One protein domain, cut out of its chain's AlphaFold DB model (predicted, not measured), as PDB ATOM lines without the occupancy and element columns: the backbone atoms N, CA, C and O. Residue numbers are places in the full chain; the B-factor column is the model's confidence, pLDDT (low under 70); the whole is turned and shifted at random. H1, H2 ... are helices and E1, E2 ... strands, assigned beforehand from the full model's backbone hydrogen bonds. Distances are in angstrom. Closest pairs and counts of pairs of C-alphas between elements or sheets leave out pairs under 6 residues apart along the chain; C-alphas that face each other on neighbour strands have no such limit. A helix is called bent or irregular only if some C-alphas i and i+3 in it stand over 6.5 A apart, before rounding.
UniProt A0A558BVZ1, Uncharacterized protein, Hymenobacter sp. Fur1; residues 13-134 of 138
ATOM      1  N   LEU A  13      33.040  47.859  22.898       95.00
ATOM      2  CA  LEU A  13      34.185  48.705  22.616       95.00
ATOM      3  C   LEU A  13      35.473  47.889  22.701       95.00
ATOM      4  O   LEU A  13      35.516  46.839  23.343       95.00
ATOM      5  N   THR A  14      36.527  48.392  22.070       93.00
ATOM      6  CA  THR A  14      37.837  47.740  22.042       93.00
ATOM      7  C   THR A  14      38.906  48.692  22.545       93.00
ATOM      8  O   THR A  14      38.976  49.839  22.106       93.00
ATOM      9  N   ILE A  15      39.762  48.204  23.433       91.00
ATOM     10  CA  ILE A  15      40.969  48.878  23.901       91.00
ATOM     11  C   ILE A  15      42.161  48.242  23.189       91.00
ATOM     12  O   ILE A  15      42.329  47.026  23.253       91.00
ATOM     13  N   ASN A  16      42.984  49.040  22.509       85.88
ATOM     14  CA  ASN A  16      44.219  48.539  21.902       85.88
ATOM     15  C   ASN A  16      45.450  48.733  22.808       85.88
ATOM     16  O   ASN A  16      45.396  49.427  23.822       85.88
ATOM     17  N   ASP A  17      46.571  48.164  22.372       78.12
ATOM     18  CA  ASP A  17      47.917  48.268  22.957       78.12
ATOM     19  C   ASP A  17      48.427  49.713  23.138       78.12
ATOM     20  O   ASP A  17      49.241  50.000  24.009       78.12
ATOM     21  N   GLN A  18      47.905  50.660  22.355       80.94
ATOM     22  CA  GLN A  18      48.184  52.097  22.479       80.94
ATOM     23  C   GLN A  18      47.273  52.812  23.489       80.94
ATOM     24  O   GLN A  18      47.294  54.042  23.583       80.94
ATOM     25  N   GLY A  19      46.421  52.070  24.194       79.12
ATOM     26  CA  GLY A  19      45.468  52.597  25.160       79.12
ATOM     27  C   GLY A  19      44.326  53.408  24.545       79.12
ATOM     28  O   GLY A  19      43.714  54.244  25.214       79.12
ATOM     29  N   ARG A  20      44.039  53.203  23.256       85.88
ATOM     30  CA  ARG A  20      42.935  53.859  22.549       85.88
ATOM     31  C   ARG A  20      41.681  53.012  22.664       85.88
ATOM     32  O   ARG A  20      41.707  51.817  22.381       85.88
ATOM     33  N   VAL A  21      40.579  53.667  23.017       92.81
ATOM     34  CA  VAL A  21      39.264  53.038  23.161       92.81
ATOM     35  C   VAL A  21      38.425  53.344  21.932       92.81
ATOM     36  O   VAL A  21      38.070  54.499  21.721       92.81
ATOM     37  N   TYR A  22      38.096  52.332  21.139       93.81
ATOM     38  CA  TYR A  22      37.252  52.439  19.951       93.81
ATOM     39  C   TYR A  22      35.851  51.917  20.247       93.81
ATOM     40  O   TYR A  22      35.699  50.815  20.766       93.81
ATOM     41  N   LEU A  23      34.832  52.700  19.907       94.69
ATOM     42  CA  LEU A  23      33.433  52.374  20.162       94.69
ATOM     43  C   LEU A  23      32.856  51.662  18.935       94.69
ATOM     44  O   LEU A  23      32.934  52.190  17.822       94.69
ATOM     45  N   HIS A  24      32.296  50.467  19.126       94.12
ATOM     46  CA  HIS A  24      31.652  49.732  18.040       94.12
ATOM     47  C   HIS A  24      30.371  50.463  17.594       94.12
ATOM     48  O   HIS A  24      29.659  50.985  18.456       94.12
ATOM     49  N   PRO A  25      30.015  50.471  16.294       92.56
ATOM     50  CA  PRO A  25      28.797  51.123  15.809       92.56
ATOM     51  C   PRO A  25      27.527  50.732  16.574       92.56
ATOM     52  O   PRO A  25      26.774  51.612  16.967       92.56
ATOM     53  N   THR A  26      27.345  49.449  16.908       93.50
ATOM     54  CA  THR A  26      26.192  49.007  17.717       93.50
ATOM     55  C   THR A  26      26.130  49.693  19.088       93.50
ATOM     56  O   THR A  26      25.051  50.029  19.560       93.50
ATOM     57  N   LEU A  27      27.277  49.929  19.741       95.19
ATOM     58  CA  LEU A  27      27.320  50.653  21.018       95.19
ATOM     59  C   LEU A  27      26.950  52.124  20.829       95.19
ATOM     60  O   LEU A  27      26.212  52.685  21.634       95.19
ATOM     61  N   VAL A  28      27.459  52.727  19.754       94.88
ATOM     62  CA  VAL A  28      27.163  54.113  19.384       94.88
ATOM     63  C   VAL A  28      25.673  54.300  19.129       94.88
ATOM     64  O   VAL A  28      25.086  55.245  19.643       94.88
ATOM     65  N   GLU A  29      25.055  53.393  18.384       93.75
ATOM     66  CA  GLU A  29      23.626  53.425  18.089       93.75
ATOM     67  C   GLU A  29      22.789  53.205  19.350       93.75
ATOM     68  O   GLU A  29      21.905  54.010  19.635       93.75
ATOM     69  N   GLN A  30      23.102  52.171  20.138       93.50
ATOM     70  CA  GLN A  30      22.328  51.813  21.327       93.50
ATOM     71  C   GLN A  30      22.355  52.887  22.418       93.50
ATOM     72  O   GLN A  30      21.355  53.090  23.101       93.50
ATOM     73  N   LEU A  31      23.492  53.558  22.606       95.38
ATOM     74  CA  LEU A  31      23.641  54.604  23.620       95.38
ATOM     75  C   LEU A  31      23.546  56.022  23.035       95.38
ATOM     76  O   LEU A  31      23.814  56.989  23.745       95.38
ATOM     77  N   HIS A  32      23.173  56.161  21.756       95.12
ATOM     78  CA  HIS A  32      23.076  57.440  21.040       95.12
ATOM     79  C   HIS A  32      24.332  58.320  21.187       95.12
ATOM     80  O   HIS A  32      24.266  59.526  21.457       95.12
ATOM     81  N   LEU A  33      25.498  57.695  21.019       95.50
ATOM     82  CA  LEU A  33      26.783  58.339  21.243       95.50
ATOM     83  C   LEU A  33      27.148  59.281  20.099       95.50
ATOM     84  O   LEU A  33      26.939  58.992  18.921       95.50
ATOM     85  N   ALA A  34      27.771  60.398  20.447       94.69
ATOM     86  CA  ALA A  34      28.210  61.402  19.494       94.69
ATOM     87  C   ALA A  34      29.558  62.002  19.893       94.69
ATOM     88  O   ALA A  34      29.936  62.054  21.063       94.69
ATOM     89  N   SER A  35      30.288  62.499  18.894       94.44
ATOM     90  CA  SER A  35      31.504  63.276  19.127       94.44
ATOM     91  C   SER A  35      31.217  64.496  20.008       94.44
ATOM     92  O   SER A  35      30.213  65.177  19.822       94.44
ATOM     93  N   GLY A  36      32.132  64.806  20.924       93.62
ATOM     94  CA  GLY A  36      32.015  65.912  21.872       93.62
ATOM     95  C   GLY A  36      31.248  65.573  23.151       93.62
ATOM     96  O   GLY A  36      31.259  66.381  24.073       93.62
ATOM     97  N   GLN A  37      30.622  64.396  23.246       95.00
ATOM     98  CA  GLN A  37      29.979  63.963  24.486       95.00
ATOM     99  C   GLN A  37      31.025  63.592  25.552       95.00
ATOM    100  O   GLN A  37      32.043  62.980  25.205       95.00
ATOM    101  N   PRO A  38      30.784  63.929  26.833       95.81
ATOM    102  CA  PRO A  38      31.574  63.425  27.952       95.81
ATOM    103  C   PRO A  38      31.533  61.894  28.001       95.81
ATOM    104  O   PRO A  38      30.469  61.292  27.867       95.81
ATOM    105  N   ALA A  39      32.693  61.258  28.156       96.06
ATOM    106  CA  ALA A  39      32.799  59.810  28.276       96.06
ATOM    107  C   ALA A  39      34.113  59.391  28.933       96.06
ATOM    108  O   ALA A  39      35.181  59.621  28.373       96.06
ATOM    109  N   ASN A  40      34.036  58.692  30.059       94.94
ATOM    110  CA  ASN A  40      35.153  58.020  30.709       94.94
ATOM    111  C   ASN A  40      35.003  56.503  30.570       94.94
ATOM    112  O   ASN A  40      33.906  55.963  30.676       94.94
ATOM    113  N   LEU A  41      36.125  55.802  30.410       95.12
ATOM    114  CA  LEU A  41      36.174  54.362  30.639       95.12
ATOM    115  C   LEU A  41      36.823  54.115  32.000       95.12
ATOM    116  O   LEU A  41      37.980  54.480  32.216       95.12
ATOM    117  N   VAL A  42      36.058  53.524  32.910       93.56
ATOM    118  CA  VAL A  42      36.464  53.260  34.288       93.56
ATOM    119  C   VAL A  42      36.876  51.789  34.408       93.56
ATOM    120  O   VAL A  42      36.050  50.912  34.128       93.56
ATOM    121  N   PRO A  43      38.131  51.497  34.799       91.81
ATOM    122  CA  PRO A  43      38.578  50.129  35.029       91.81
ATOM    123  C   PRO A  43      37.884  49.518  36.253       91.81
ATOM    124  O   PRO A  43      37.459  50.254  37.150       91.81
ATOM    125  N   PRO A  44      37.786  48.183  36.324       92.06
ATOM    126  CA  PRO A  44      37.138  47.521  37.436       92.06
ATOM    127  C   PRO A  44      37.901  47.746  38.747       92.06
ATOM    128  O   PRO A  44      39.136  47.818  38.755       92.06
ATOM    129  N   PRO A  45      37.192  47.813  39.888       89.00
ATOM    130  CA  PRO A  45      37.833  47.740  41.191       89.00
ATOM    131  C   PRO A  45      38.463  46.355  41.406       89.00
ATOM    132  O   PRO A  45      38.110  45.370  40.756       89.00
ATOM    133  N   LYS A  46      39.389  46.259  42.365       87.81
ATOM    134  CA  LYS A  46      40.053  44.993  42.705       87.81
ATOM    135  C   LYS A  46      39.022  43.912  43.066       87.81
ATOM    136  O   LYS A  46      38.229  44.111  43.981       87.81
ATOM    137  N   GLY A  47      39.099  42.757  42.398       89.00
ATOM    138  CA  GLY A  47      38.209  41.610  42.631       89.00
ATOM    139  C   GLY A  47      36.896  41.639  41.841       89.00
ATOM    140  O   GLY A  47      36.010  40.845  42.131       89.00
ATOM    141  N   SER A  48      36.767  42.541  40.868       91.19
ATOM    142  CA  SER A  48      35.628  42.630  39.953       91.19
ATOM    143  C   SER A  48      36.111  42.602  38.503       91.19
ATOM    144  O   SER A  48      37.217  43.055  38.217       91.19
ATOM    145  N   ASP A  49      35.259  42.125  37.596       91.88
ATOM    146  CA  ASP A  49      35.476  42.197  36.144       91.88
ATOM    147  C   ASP A  49      34.694  43.348  35.488       91.88
ATOM    148  O   ASP A  49      34.805  43.568  34.281       91.88
ATOM    149  N   TYR A  50      33.898  44.090  36.266       93.62
ATOM    150  CA  TYR A  50      32.996  45.121  35.759       93.62
ATOM    151  C   TYR A  50      33.722  46.428  35.458       93.62
ATOM    152  O   TYR A  50      34.000  47.246  36.340       93.62
ATOM    153  N   TRP A  51      33.967  46.632  34.173       95.69
ATOM    154  CA  TRP A  51      34.297  47.928  33.606       95.69
ATOM    155  C   TRP A  51      33.049  48.796  33.541       95.69
ATOM    156  O   TRP A  51      31.932  48.285  33.528       95.69
ATOM    157  N   HIS A  52      33.227  50.112  33.461       96.25
ATOM    158  CA  HIS A  52      32.095  51.011  33.267       96.25
ATOM    159  C   HIS A  52      32.387  52.075  32.217       96.25
ATOM    160  O   HIS A  52      33.440  52.715  32.242       96.25
ATOM    161  N   LEU A  53      31.431  52.279  31.315       96.81
ATOM    162  CA  LEU A  53      31.375  53.447  30.452       96.81
ATOM    163  C   LEU A  53      30.556  54.529  31.156       96.81
ATOM    164  O   LEU A  53      29.344  54.401  31.319       96.81
ATOM    165  N   ASP A  54      31.238  55.583  31.583       96.81
ATOM    166  CA  ASP A  54      30.657  56.715  32.291       96.81
ATOM    167  C   ASP A  54      30.428  57.878  31.326       96.81
ATOM    168  O   ASP A  54      31.375  58.529  30.896       96.81
ATOM    169  N   LEU A  55      29.169  58.113  30.980       96.69
ATOM    170  CA  LEU A  55      28.676  59.153  30.077       96.69
ATOM    171  C   LEU A  55      28.058  60.338  30.828       96.69
ATOM    172  O   LEU A  55      27.360  61.160  30.231       96.69
ATOM    173  N   ARG A  56      28.236  60.406  32.149       96.44
ATOM    174  CA  ARG A  56      27.679  61.500  32.947       96.44
ATOM    175  C   ARG A  56      28.410  62.817  32.639       96.44
ATOM    176  O   ARG A  56      29.566  62.786  32.205       96.44
ATOM    177  N   PRO A  57      27.778  63.984  32.870       95.25
ATOM    178  CA  PRO A  57      28.374  65.289  32.568       95.25
ATOM    179  C   PRO A  57      29.727  65.550  33.245       95.25
ATOM    180  O   PRO A  57      30.515  66.349  32.747       95.25
ATOM    181  N   GLU A  58      30.001  64.884  34.366       93.81
ATOM    182  CA  GLU A  58      31.238  65.009  35.139       93.81
ATOM    183  C   GLU A  58      32.412  64.218  34.538       93.81
ATOM    184  O   GLU A  58      33.535  64.305  35.042       93.81
ATOM    185  N   ALA A  59      32.187  63.435  33.477       93.06
ATOM    186  CA  ALA A  59      33.258  62.707  32.817       93.06
ATOM    187  C   ALA A  59      34.308  63.677  32.245       93.06
ATOM    188  O   ALA A  59      34.022  64.608  31.497       93.06
ATOM    189  N   GLU A  60      35.569  63.434  32.595       92.31
ATOM    190  CA  GLU A  60      36.694  64.318  32.271       92.31
ATOM    191  C   GLU A  60      37.273  64.114  30.862       92.31
ATOM    192  O   GLU A  60      38.242  64.773  30.469       92.31
ATOM    193  N   ARG A  61      36.794  63.103  30.143       92.88
ATOM    194  CA  ARG A  61      37.226  62.766  28.787       92.88
ATOM    195  C   ARG A  61      36.044  62.888  27.848       92.88
ATOM    196  O   ARG A  61      34.901  62.993  28.276       92.88
ATOM    197  N   PHE A  62      36.339  62.897  26.557       93.88
ATOM    198  CA  PHE A  62      35.342  63.152  25.532       93.88
ATOM    199  C   PHE A  62      35.447  62.138  24.409       93.88
ATOM    200  O   PHE A  62      36.542  61.716  24.013       93.88
ATOM    201  N   ILE A  63      34.287  61.798  23.863       95.06
ATOM    202  CA  ILE A  63      34.186  61.070  22.612       95.06
ATOM    203  C   ILE A  63      34.709  61.975  21.498       95.06
ATOM    204  O   ILE A  63      34.336  63.139  21.373       95.06
ATOM    205  N   THR A  64      35.579  61.431  20.664       93.56
ATOM    206  CA  THR A  64      36.199  62.131  19.542       93.56
ATOM    207  C   THR A  64      36.105  61.288  18.278       93.56
ATOM    208  O   THR A  64      36.000  60.058  18.361       93.56
ATOM    209  N   PRO A  65      36.190  61.905  17.091       90.88
ATOM    210  CA  PRO A  65      36.304  61.155  15.857       90.88
ATOM    211  C   PRO A  65      37.636  60.388  15.823       90.88
ATOM    212  O   PRO A  65      38.713  60.904  16.151       90.88
ATOM    213  N   GLY A  66      37.564  59.123  15.436       80.12
ATOM    214  CA  GLY A  66      38.702  58.292  15.080       80.12
ATOM    215  C   GLY A  66      38.970  58.294  13.581       80.12
ATOM    216  O   GLY A  66      38.324  58.988  12.795       80.12
ATOM    217  N   ASN A  67      39.944  57.483  13.178       73.12
ATOM    218  CA  ASN A  67      40.236  57.273  11.766       73.12
ATOM    219  C   ASN A  67      39.075  56.484  11.139       73.12
ATOM    220  O   ASN A  67      38.676  55.452  11.671       73.12
ATOM    221  N   GLY A  68      38.522  56.969  10.024       62.88
ATOM    222  CA  GLY A  68      37.521  56.216   9.259       62.88
ATOM    223  C   GLY A  68      36.115  56.139   9.872       62.88
ATOM    224  O   GLY A  68      35.422  55.166   9.609       62.88
ATOM    225  N   ARG A  69      35.670  57.166  10.623       63.47
ATOM    226  CA  ARG A  69      34.317  57.325  11.230       63.47
ATOM    227  C   ARG A  69      34.050  56.579  12.543       63.47
ATOM    228  O   ARG A  69      32.989  56.783  13.123       63.47
ATOM    229  N   ASN A  70      34.995  55.804  13.065       82.38
ATOM    230  CA  ASN A  70      34.816  55.170  14.374       82.38
ATOM    231  C   ASN A  70      34.950  56.204  15.492       82.38
ATOM    232  O   ASN A  70      35.948  56.922  15.544       82.38
ATOM    233  N   LEU A  71      33.973  56.284  16.394       92.75
ATOM    234  CA  LEU A  71      34.088  57.110  17.593       92.75
ATOM    235  C   LEU A  71      35.092  56.477  18.563       92.75
ATOM    236  O   LEU A  71      35.204  55.254  18.655       92.75
ATOM    237  N   ARG A  72      35.849  57.312  19.274       93.69
ATOM    238  CA  ARG A  72      36.844  56.864  20.254       93.69
ATOM    239  C   ARG A  72      36.922  57.780  21.462       93.69
ATOM    240  O   ARG A  72      36.642  58.971  21.351       93.69
ATOM    241  N   ILE A  73      37.398  57.248  22.580       92.62
ATOM    242  CA  ILE A  73      37.717  58.030  23.780       92.62
ATOM    243  C   ILE A  73      39.237  58.199  23.845       92.62
ATOM    244  O   ILE A  73      39.985  57.224  23.744       92.62
ATOM    245  N   HIS A  74      39.705  59.441  23.984       82.56
ATOM    246  CA  HIS A  74      41.130  59.748  24.145       82.56
ATOM    247  C   HIS A  74      41.528  59.899  25.613       82.56
ATOM    248  O   HIS A  74      40.707  60.229  26.466       82.56
ATOM    249  N   ASN A  75      42.828  59.728  25.882       81.00
ATOM    250  CA  ASN A  75      43.452  59.945  27.191       81.00
ATOM    251  C   ASN A  75      42.814  59.122  28.322       81.00
ATOM    252  O   ASN A  75      42.774  59.560  29.478       81.00
ATOM    253  N   VAL A  76      42.305  57.933  27.992       84.69
ATOM    254  CA  VAL A  76      41.802  56.986  28.985       84.69
ATOM    255  C   VAL A  76      42.973  56.510  29.838       84.69
ATOM    256  O   VAL A  76      44.047  56.195  29.328       84.69
ATOM    257  N   ARG A  77      42.775  56.486  31.156       81.00
ATOM    258  CA  ARG A  77      43.769  55.954  32.089       81.00
ATOM    259  C   ARG A  77      43.558  54.454  32.204       81.00
ATOM    260  O   ARG A  77      42.588  54.019  32.815       81.00
ATOM    261  N   LEU A  78      44.456  53.686  31.604       80.38
ATOM    262  CA  LEU A  78      44.378  52.231  31.588       80.38
ATOM    263  C   LEU A  78      45.459  51.622  32.489       80.38
ATOM    264  O   LEU A  78      46.554  52.182  32.589       80.38
ATOM    265  N   PRO A  79      45.172  50.482  33.139       75.31
ATOM    266  CA  PRO A  79      46.197  49.660  33.767       75.31
ATOM    267  C   PRO A  79      47.318  49.329  32.777       75.31
ATOM    268  O   PRO A  79      47.047  48.972  31.632       75.31
ATOM    269  N   PHE A  80      48.571  49.398  33.232       72.06
ATOM    270  CA  PHE A  80      49.743  49.133  32.388       72.06
ATOM    271  C   PHE A  80      49.714  47.739  31.744       72.06
ATOM    272  O   PHE A  80      50.160  47.574  30.616       72.06
ATOM    273  N   SER A  81      49.127  46.753  32.428       72.38
ATOM    274  CA  SER A  81      48.982  45.385  31.923       72.38
ATOM    275  C   SER A  81      48.178  45.285  30.623       72.38
ATOM    276  O   SER A  81      48.353  44.322  29.898       72.38
ATOM    277  N   LEU A  82      47.326  46.268  30.305       72.56
ATOM    278  CA  LEU A  82      46.518  46.278  29.078       72.56
ATOM    279  C   LEU A  82      47.228  46.905  27.874       72.56
ATOM    280  O   LEU A  82      46.656  46.964  26.792       72.56
ATOM    281  N   LEU A  83      48.447  47.413  28.063       72.69
ATOM    282  CA  LEU A  83      49.249  48.040  27.011       72.69
ATOM    283  C   LEU A  83      50.287  47.064  26.431       72.69
ATOM    284  O   LEU A  83      51.279  47.493  25.843       72.69
ATOM    285  N   ASN A  84      50.093  45.757  26.634       77.75
ATOM    286  CA  ASN A  84      50.986  44.721  26.134       77.75
ATOM    287  C   ASN A  84      50.729  44.477  24.629       77.75
ATOM    288  O   ASN A  84      49.644  44.011  24.287       77.75
ATOM    289  N   PRO A  85      51.690  44.764  23.726       77.56
ATOM    290  CA  PRO A  85      51.501  44.582  22.284       77.56
ATOM    291  C   PRO A  85      51.417  43.108  21.859       77.56
ATOM    292  O   PRO A  85      50.930  42.819  20.767       77.56
ATOM    293  N   ASP A  86      51.877  42.182  22.707       82.06
ATOM    294  CA  ASP A  86      51.807  40.740  22.450       82.06
ATOM    295  C   ASP A  86      50.438  40.141  22.829       82.06
ATOM    296  O   ASP A  86      50.154  38.980  22.524       82.06
ATOM    297  N   GLU A  87      49.576  40.923  23.487       78.62
ATOM    298  CA  GLU A  87      48.219  40.521  23.840       78.62
ATOM    299  C   GLU A  87      47.193  41.054  22.834       78.62
ATOM    300  O   GLU A  87      47.329  42.159  22.299       78.62
ATOM    301  N   PRO A  88      46.126  40.284  22.553       81.81
ATOM    302  CA  PRO A  88      45.049  40.777  21.716       81.81
ATOM    303  C   PRO A  88      44.361  41.988  22.372       81.81
ATOM    304  O   PRO A  88      44.266  42.053  23.600       81.81
ATOM    305  N   PRO A  89      43.805  42.920  21.575       86.50
ATOM    306  CA  PRO A  89      43.031  44.040  22.096       86.50
ATOM    307  C   PRO A  89      41.922  43.581  23.049       86.50
ATOM    308  O   PRO A  89      41.169  42.651  22.743       86.50
ATOM    309  N   LEU A  90      41.776  44.268  24.182       90.31
ATOM    310  CA  LEU A  90      40.721  43.968  25.141       90.31
ATOM    311  C   LEU A  90      39.375  44.447  24.588       90.31
ATOM    312  O   LEU A  90      39.141  45.647  24.437       90.31
ATOM    313  N   MET A  91      38.478  43.504  24.317       93.00
ATOM    314  CA  MET A  91      37.099  43.786  23.927       93.00
ATOM    315  C   MET A  91      36.179  43.737  25.148       93.00
ATOM    316  O   MET A  91      36.196  42.765  25.906       93.00
ATOM    317  N   LEU A  92      35.368  44.779  25.311       95.31
ATOM    318  CA  LEU A  92      34.384  44.908  26.377       95.31
ATOM    319  C   LEU A  92      32.984  45.027  25.780       95.31
ATOM    320  O   LEU A  92      32.758  45.824  24.870       95.31
ATOM    321  N   TYR A  93      32.043  44.261  26.312       96.31
ATOM    322  CA  TYR A  93      30.659  44.211  25.858       96.31
ATOM    323  C   TYR A  93      29.741  44.890  26.863       96.31
ATOM    324  O   TYR A  93      29.899  44.705  28.069       96.31
ATOM    325  N   LEU A  94      28.775  45.649  26.357       96.44
ATOM    326  CA  LEU A  94      27.726  46.263  27.158       96.44
ATOM    327  C   LEU A  94      26.798  45.192  27.708       96.44
ATOM    328  O   LEU A  94      26.187  44.444  26.941       96.44
ATOM    329  N   LEU A  95      26.680  45.136  29.033       93.44
ATOM    330  CA  LEU A  95      25.702  44.266  29.664       93.44
ATOM    331  C   LEU A  95      24.288  44.766  29.312       93.44
ATOM    332  O   LEU A  95      24.031  45.969  29.414       93.44
ATOM    333  N   PRO A  96      23.375  43.882  28.879       87.75
ATOM    334  CA  PRO A  96      21.999  44.268  28.600       87.75
ATOM    335  C   PRO A  96      21.254  44.659  29.884       87.75
ATOM    336  O   PRO A  96      21.575  44.193  30.976       87.75
ATOM    337  N   GLY A  97      20.213  45.475  29.722       85.69
ATOM    338  CA  GLY A  97      19.369  45.955  30.815       85.69
ATOM    339  C   GLY A  97      19.600  47.425  31.156       85.69
ATOM    340  O   GLY A  97      20.428  48.111  30.551       85.69
ATOM    341  N   GLU A  98      18.819  47.920  32.114       86.19
ATOM    342  CA  GLU A  98      18.979  49.282  32.619       86.19
ATOM    343  C   GLU A  98      20.196  49.364  33.547       86.19
ATOM    344  O   GLU A  98      20.385  48.494  34.405       86.19
ATOM    345  N   PRO A  99      21.043  50.397  33.407       89.88
ATOM    346  CA  PRO A  99      22.156  50.579  34.318       89.88
ATOM    347  C   PRO A  99      21.636  50.943  35.713       89.88
ATOM    348  O   PRO A  99      20.690  51.715  35.856       89.88
ATOM    349  N   ALA A 100      22.322  50.468  36.756       89.44
ATOM    350  CA  ALA A 100      21.998  50.825  38.140       89.44
ATOM    351  C   ALA A 100      22.075  52.343  38.399       89.44
ATOM    352  O   ALA A 100      21.407  52.867  39.287       89.44
ATOM    353  N   GLN A 101      22.893  53.051  37.615       92.44
ATOM    354  CA  GLN A 101      22.974  54.502  37.609       92.44
ATOM    355  C   GLN A 101      22.923  55.011  36.167       92.44
ATOM    356  O   GLN A 101      23.720  54.603  35.323       92.44
ATOM    357  N   LEU A 102      22.002  55.937  35.887       94.25
ATOM    358  CA  LEU A 102      21.861  56.532  34.560       94.25
ATOM    359  C   LEU A 102      23.181  57.172  34.107       94.25
ATOM    360  O   LEU A 102      23.830  57.892  34.868       94.25
ATOM    361  N   GLY A 103      23.576  56.896  32.864       95.19
ATOM    362  CA  GLY A 103      24.852  57.358  32.327       95.19
ATOM    363  C   GLY A 103      26.058  56.513  32.748       95.19
ATOM    364  O   GLY A 103      27.149  56.793  32.277       95.19
ATOM    365  N   TYR A 104      25.907  55.493  33.599       96.69
ATOM    366  CA  TYR A 104      27.015  54.677  34.103       96.69
ATOM    367  C   TYR A 104      26.804  53.202  33.753       96.69
ATOM    368  O   TYR A 104      26.150  52.445  34.472       96.69
ATOM    369  N   TYR A 105      27.329  52.803  32.598       97.25
ATOM    370  CA  TYR A 105      26.963  51.551  31.948       97.25
ATOM    371  C   TYR A 105      27.981  50.441  32.220       97.25
ATOM    372  O   TYR A 105      29.159  50.625  31.898       97.25
ATOM    373  N   PRO A 106      27.557  49.287  32.761       96.81
ATOM    374  CA  PRO A 106      28.449  48.165  33.009       96.81
ATOM    375  C   PRO A 106      28.901  47.508  31.702       96.81
ATOM    376  O   PRO A 106      28.109  47.215  30.804       96.81
ATOM    377  N   LEU A 107      30.197  47.240  31.631       96.81
ATOM    378  CA  LEU A 107      30.864  46.553  30.541       96.81
ATOM    379  C   LEU A 107      31.633  45.345  31.092       96.81
ATOM    380  O   LEU A 107      32.217  45.416  32.175       96.81
ATOM    381  N   LEU A 108      31.693  44.254  30.332       95.44
ATOM    382  CA  LEU A 108      32.422  43.043  30.720       95.44
ATOM    383  C   LEU A 108      33.355  42.546  29.610       95.44
ATOM    384  O   LEU A 108      32.996  42.626  28.432       95.44
ATOM    385  N   PRO A 109      34.527  41.980  29.956       93.56
ATOM    386  CA  PRO A 109      35.355  41.261  28.996       93.56
ATOM    387  C   PRO A 109      34.634  40.006  28.489       93.56
ATOM    388  O   PRO A 109      33.798  39.443  29.194       93.56
ATOM    389  N   ALA A 110      34.989  39.530  27.291       87.88
ATOM    390  CA  ALA A 110      34.301  38.413  26.626       87.88
ATOM    391  C   ALA A 110      34.015  37.185  27.527       87.88
ATOM    392  O   ALA A 110      32.875  36.714  27.521       87.88
ATOM    393  N   PRO A 111      34.974  36.678  28.340       86.38
ATOM    394  CA  PRO A 111      34.730  35.502  29.178       86.38
ATOM    395  C   PRO A 111      33.676  35.744  30.266       86.38
ATOM    396  O   PRO A 111      32.810  34.898  30.482       86.38
ATOM    397  N   ALA A 112      33.724  36.906  30.925       89.69
ATOM    398  CA  ALA A 112      32.770  37.276  31.970       89.69
ATOM    399  C   ALA A 112      31.405  37.660  31.375       89.69
ATOM    400  O   ALA A 112      30.360  37.329  31.935       89.69
ATOM    401  N   PHE A 113      31.406  38.307  30.205       91.88
ATOM    402  CA  PHE A 113      30.190  38.696  29.501       91.88
ATOM    403  C   PHE A 113      29.339  37.486  29.123       91.88
ATOM    404  O   PHE A 113      28.136  37.512  29.351       91.88
ATOM    405  N   ALA A 114      29.939  36.418  28.586       87.69
ATOM    406  CA  ALA A 114      29.188  35.233  28.171       87.69
ATOM    407  C   ALA A 114      28.361  34.641  29.326       87.69
ATOM    408  O   ALA A 114      27.181  34.350  29.155       87.69
ATOM    409  N   GLN A 115      28.958  34.541  30.516       88.44
ATOM    410  CA  GLN A 115      28.280  34.031  31.710       88.44
ATOM    411  C   GLN A 115      27.143  34.958  32.157       88.44
ATOM    412  O   GLN A 115      26.021  34.504  32.381       88.44
ATOM    413  N   ALA A 116      27.417  36.263  32.247       88.31
ATOM    414  CA  ALA A 116      26.428  37.251  32.669       88.31
ATOM    415  C   ALA A 116      25.259  37.369  31.675       88.31
ATOM    416  O   ALA A 116      24.105  37.492  32.080       88.31
ATOM    417  N   TYR A 117      25.546  37.286  30.375       87.94
ATOM    418  CA  TYR A 117      24.549  37.349  29.313       87.94
ATOM    419  C   TYR A 117      23.616  36.135  29.335       87.94
ATOM    420  O   TYR A 117      22.403  36.300  29.241       87.94
ATOM    421  N   THR A 118      24.149  34.923  29.526       88.62
ATOM    422  CA  THR A 118      23.319  33.719  29.685       88.62
ATOM    423  C   THR A 118      22.378  33.844  30.882       88.62
ATOM    424  O   THR A 118      21.176  33.644  30.724       88.62
ATOM    425  N   ALA A 119      22.893  34.260  32.044       88.81
ATOM    426  CA  ALA A 119      22.071  34.454  33.238       88.81
ATOM    427  C   ALA A 119      20.968  35.509  33.025       88.81
ATOM    428  O   ALA A 119      19.834  35.322  33.466       88.81
ATOM    429  N   PHE A 120      21.273  36.597  32.308       88.38
ATOM    430  CA  PHE A 120      20.285  37.614  31.947       88.38
ATOM    431  C   PHE A 120      19.152  37.037  31.087       88.38
ATOM    432  O   PHE A 120      17.978  37.283  31.370       88.38
ATOM    433  N   LEU A 121      19.479  36.249  30.057       88.44
ATOM    434  CA  LEU A 121      18.470  35.638  29.188       88.44
ATOM    435  C   LEU A 121      17.565  34.662  29.950       88.44
ATOM    436  O   LEU A 121      16.355  34.658  29.732       88.44
ATOM    437  N   GLU A 122      18.129  33.867  30.859       90.75
ATOM    438  CA  GLU A 122      17.365  32.943  31.703       90.75
ATOM    439  C   GLU A 122      16.384  33.687  32.617       90.75
ATOM    440  O   GLU A 122      15.209  33.323  32.705       90.75
ATOM    441  N   GLN A 123      16.832  34.771  33.253       88.62
ATOM    442  CA  GLN A 123      15.973  35.610  34.092       88.62
ATOM    443  C   GLN A 123      14.856  36.276  33.284       88.62
ATOM    444  O   GLN A 123      13.705  36.279  33.720       88.62
ATOM    445  N   ALA A 124      15.172  36.804  32.098       86.44
ATOM    446  CA  ALA A 124      14.185  37.411  31.211       86.44
ATOM    447  C   ALA A 124      13.131  36.391  30.748       86.44
ATOM    448  O   ALA A 124      11.937  36.695  30.762       86.44
ATOM    449  N   ALA A 125      13.548  35.170  30.401       89.12
ATOM    450  CA  ALA A 125      12.638  34.086  30.037       89.12
ATOM    451  C   ALA A 125      11.713  33.704  31.203       89.12
ATOM    452  O   ALA A 125      10.504  33.561  31.016       89.12
ATOM    453  N   GLN A 126      12.258  33.603  32.419       90.81
ATOM    454  CA  GLN A 126      11.467  33.310  33.611       90.81
ATOM    455  C   GLN A 126      10.458  34.426  33.913       90.81
ATOM    456  O   GLN A 126       9.304  34.139  34.219       90.81
ATOM    457  N   ALA A 127      10.866  35.694  33.811       87.69
ATOM    458  CA  ALA A 127       9.985  36.838  34.031       87.69
ATOM    459  C   ALA A 127       8.850  36.899  32.997       87.69
ATOM    460  O   ALA A 127       7.698  37.126  33.369       87.69
ATOM    461  N   ALA A 128       9.156  36.642  31.721       88.00
ATOM    462  CA  ALA A 128       8.157  36.578  30.659       88.00
ATOM    463  C   ALA A 128       7.121  35.476  30.927       88.00
ATOM    464  O   ALA A 128       5.921  35.740  30.890       88.00
ATOM    465  N   TRP A 129       7.576  34.277  31.302       90.06
ATOM    466  CA  TRP A 129       6.681  33.174  31.647       90.06
ATOM    467  C   TRP A 129       5.761  33.521  32.827       90.06
ATOM    468  O   TRP A 129       4.564  33.258  32.781       90.06
ATOM    469  N   GLN A 130       6.281  34.170  33.872       87.12
ATOM    470  CA  GLN A 130       5.468  34.604  35.016       87.12
ATOM    471  C   GLN A 130       4.420  35.658  34.629       87.12
ATOM    472  O   GLN A 130       3.287  35.594  35.107       87.12
ATOM    473  N   ALA A 131       4.766  36.606  33.755       85.12
ATOM    474  CA  ALA A 131       3.828  37.618  33.272       85.12
ATOM    475  C   ALA A 131       2.660  36.993  32.487       85.12
ATOM    476  O   ALA A 131       1.506  37.396  32.659       85.12
ATOM    477  N   GLU A 132       2.933  35.960  31.685       84.25
ATOM    478  CA  GLU A 132       1.902  35.198  30.971       84.25
ATOM    479  C   GLU A 132       0.965  34.443  31.929       84.25
ATOM    480  O   GLU A 132      -0.240  34.393  31.691       84.25
ATOM    481  N   GLN A 133       1.482  33.907  33.040       81.06
ATOM    482  CA  GLN A 133       0.670  33.198  34.042       81.06
ATOM    483  C   GLN A 133      -0.112  34.144  34.976       81.06
ATOM    484  O   GLN A 133      -1.161  33.772  35.499       81.06
ATOM    485  N   GLY A 134       0.380  35.367  35.202       64.25
ATOM    486  CA  GLY A 134      -0.208  36.350  36.123       64.25
ATOM    487  C   GLY A 134      -1.346  37.200  35.547       64.25
ATOM    488  O   GLY A 134      -1.987  37.943  36.289       64.25
TER     489      GLY A 134
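Overview. This is residues 13 to 134 of the 138 residues of an uncharacterized protein of Hymenobacter sp. Fur1 (UniProt A0A558BVZ1). One strongly twisted sheet of eight short strands curls like part of a barrel and folds back on itself, so that E3 and E4 face the leaf of E7, E1, E2, E6 and E5, with E8 as the hinge between them. A long helix, H3, runs on from E8 and leaves this body as an arm, with residues 122 to 134 sticking out free, while the short helices H1 and H2 lie at the margins of the body. The printed part has 122 residues, with the named elements E1, E2, H1, E3, E4, E5, E6, H2, E7, E8 and H3 along the chain, and its class is mixed, helices and strands. The sheet's order is E3, E4, E8, E7, E1, E2, E6, E5, antiparallel throughout. The whole is only just compact, close to loose, with a radius of gyration of the C-alphas of 15.9 A, and elongated, spanning 52 by 31 by 27 A.

Along the chain. Strand E1 covers residues 13 to 15 and begins at C-alpha 13, at (34.185, 48.705, 22.616). Strand E2 is residues 21 to 23, and helix H1 is residues 25 to 30, 8.5 A from first to last C-alpha. Strand E3 is residues 40 to 42, and E4 is residues 51 to 54, 9.6 A long. Strand E5 is residues 63 to 65, E6 is residues 71 to 73, and helix H2 is residues 80 to 83. Strand E7, residues 90 to 94, measures 13.3 A. Strand E8, residues 104 to 109, is the longest strand by residues, 16.6 A from C-alpha 104 at (27.015, 54.677, 34.103) to C-alpha 109. Helix H3, residues 110 to 134, measures 35.9 A and ends at C-alpha 134, at (-0.208, 36.350, 36.123).

Arrangement. E1 and E2 form a hairpin, antiparallel at 163 degrees, with N 14 and O 22 2.9 A apart, within hydrogen-bond range. E2 is also the antiparallel neighbour of E6, where N 23 and O 71 are 2.9 A apart. E6 and the edge strand E5 form a hairpin, with N 64 and O 72 2.8 A apart. The other edge strand, E3, forms a hairpin with E4, where N 40 and O 54 are 2.8 A apart. E4 and E8 are antiparallel at 150 degrees, with N 53 and O 105 2.9 A apart. E7 is staggered: its residues 90 to 92 pair with E1, where N 15 and O 90 are 2.8 A apart, and its residues 92 to 94 pair with E8, its hairpin partner, where N 93 and O 108 are 2.8 A apart. In the folded sheet, a sheet bent back into two leaves that face each other, the closest C-alphas of E3 and E6 are those of Asn 40 and Ile 73, 7.4 A apart. H1 only grazes the sheet, with its residues 25 to 30; the closest C-alphas of H1 and E1 are those of Leu 27 and Leu 13, 7.3 A apart. H3 only grazes the sheet too, with its residues 110 to 117; its closest C-alphas to E7 are those of Ala 110 and Leu 92, 6.5 A apart. H2 is only just not on the sheet, with 4 pairs of C-alphas within 10 A. H1 and H3 are apart, and so are H2 and H3. Every O i to N i+4 pair is within hydrogen-bond range in H1, and 20 of 21 are in H3, while H2 is too short for such a pair.

Size, cuts and confidence. The C-alphas of Pro 85 and Gly 134, the two farthest apart, are 54.2 A from each other. Without residues 122 to 134 the body spans 36 by 34 by 25 A. The printed part has no cut, and none of its links between named elements is long. The mean pLDDT of the printed part is 88.9, and residues 68 to 69 and 134 are under 70.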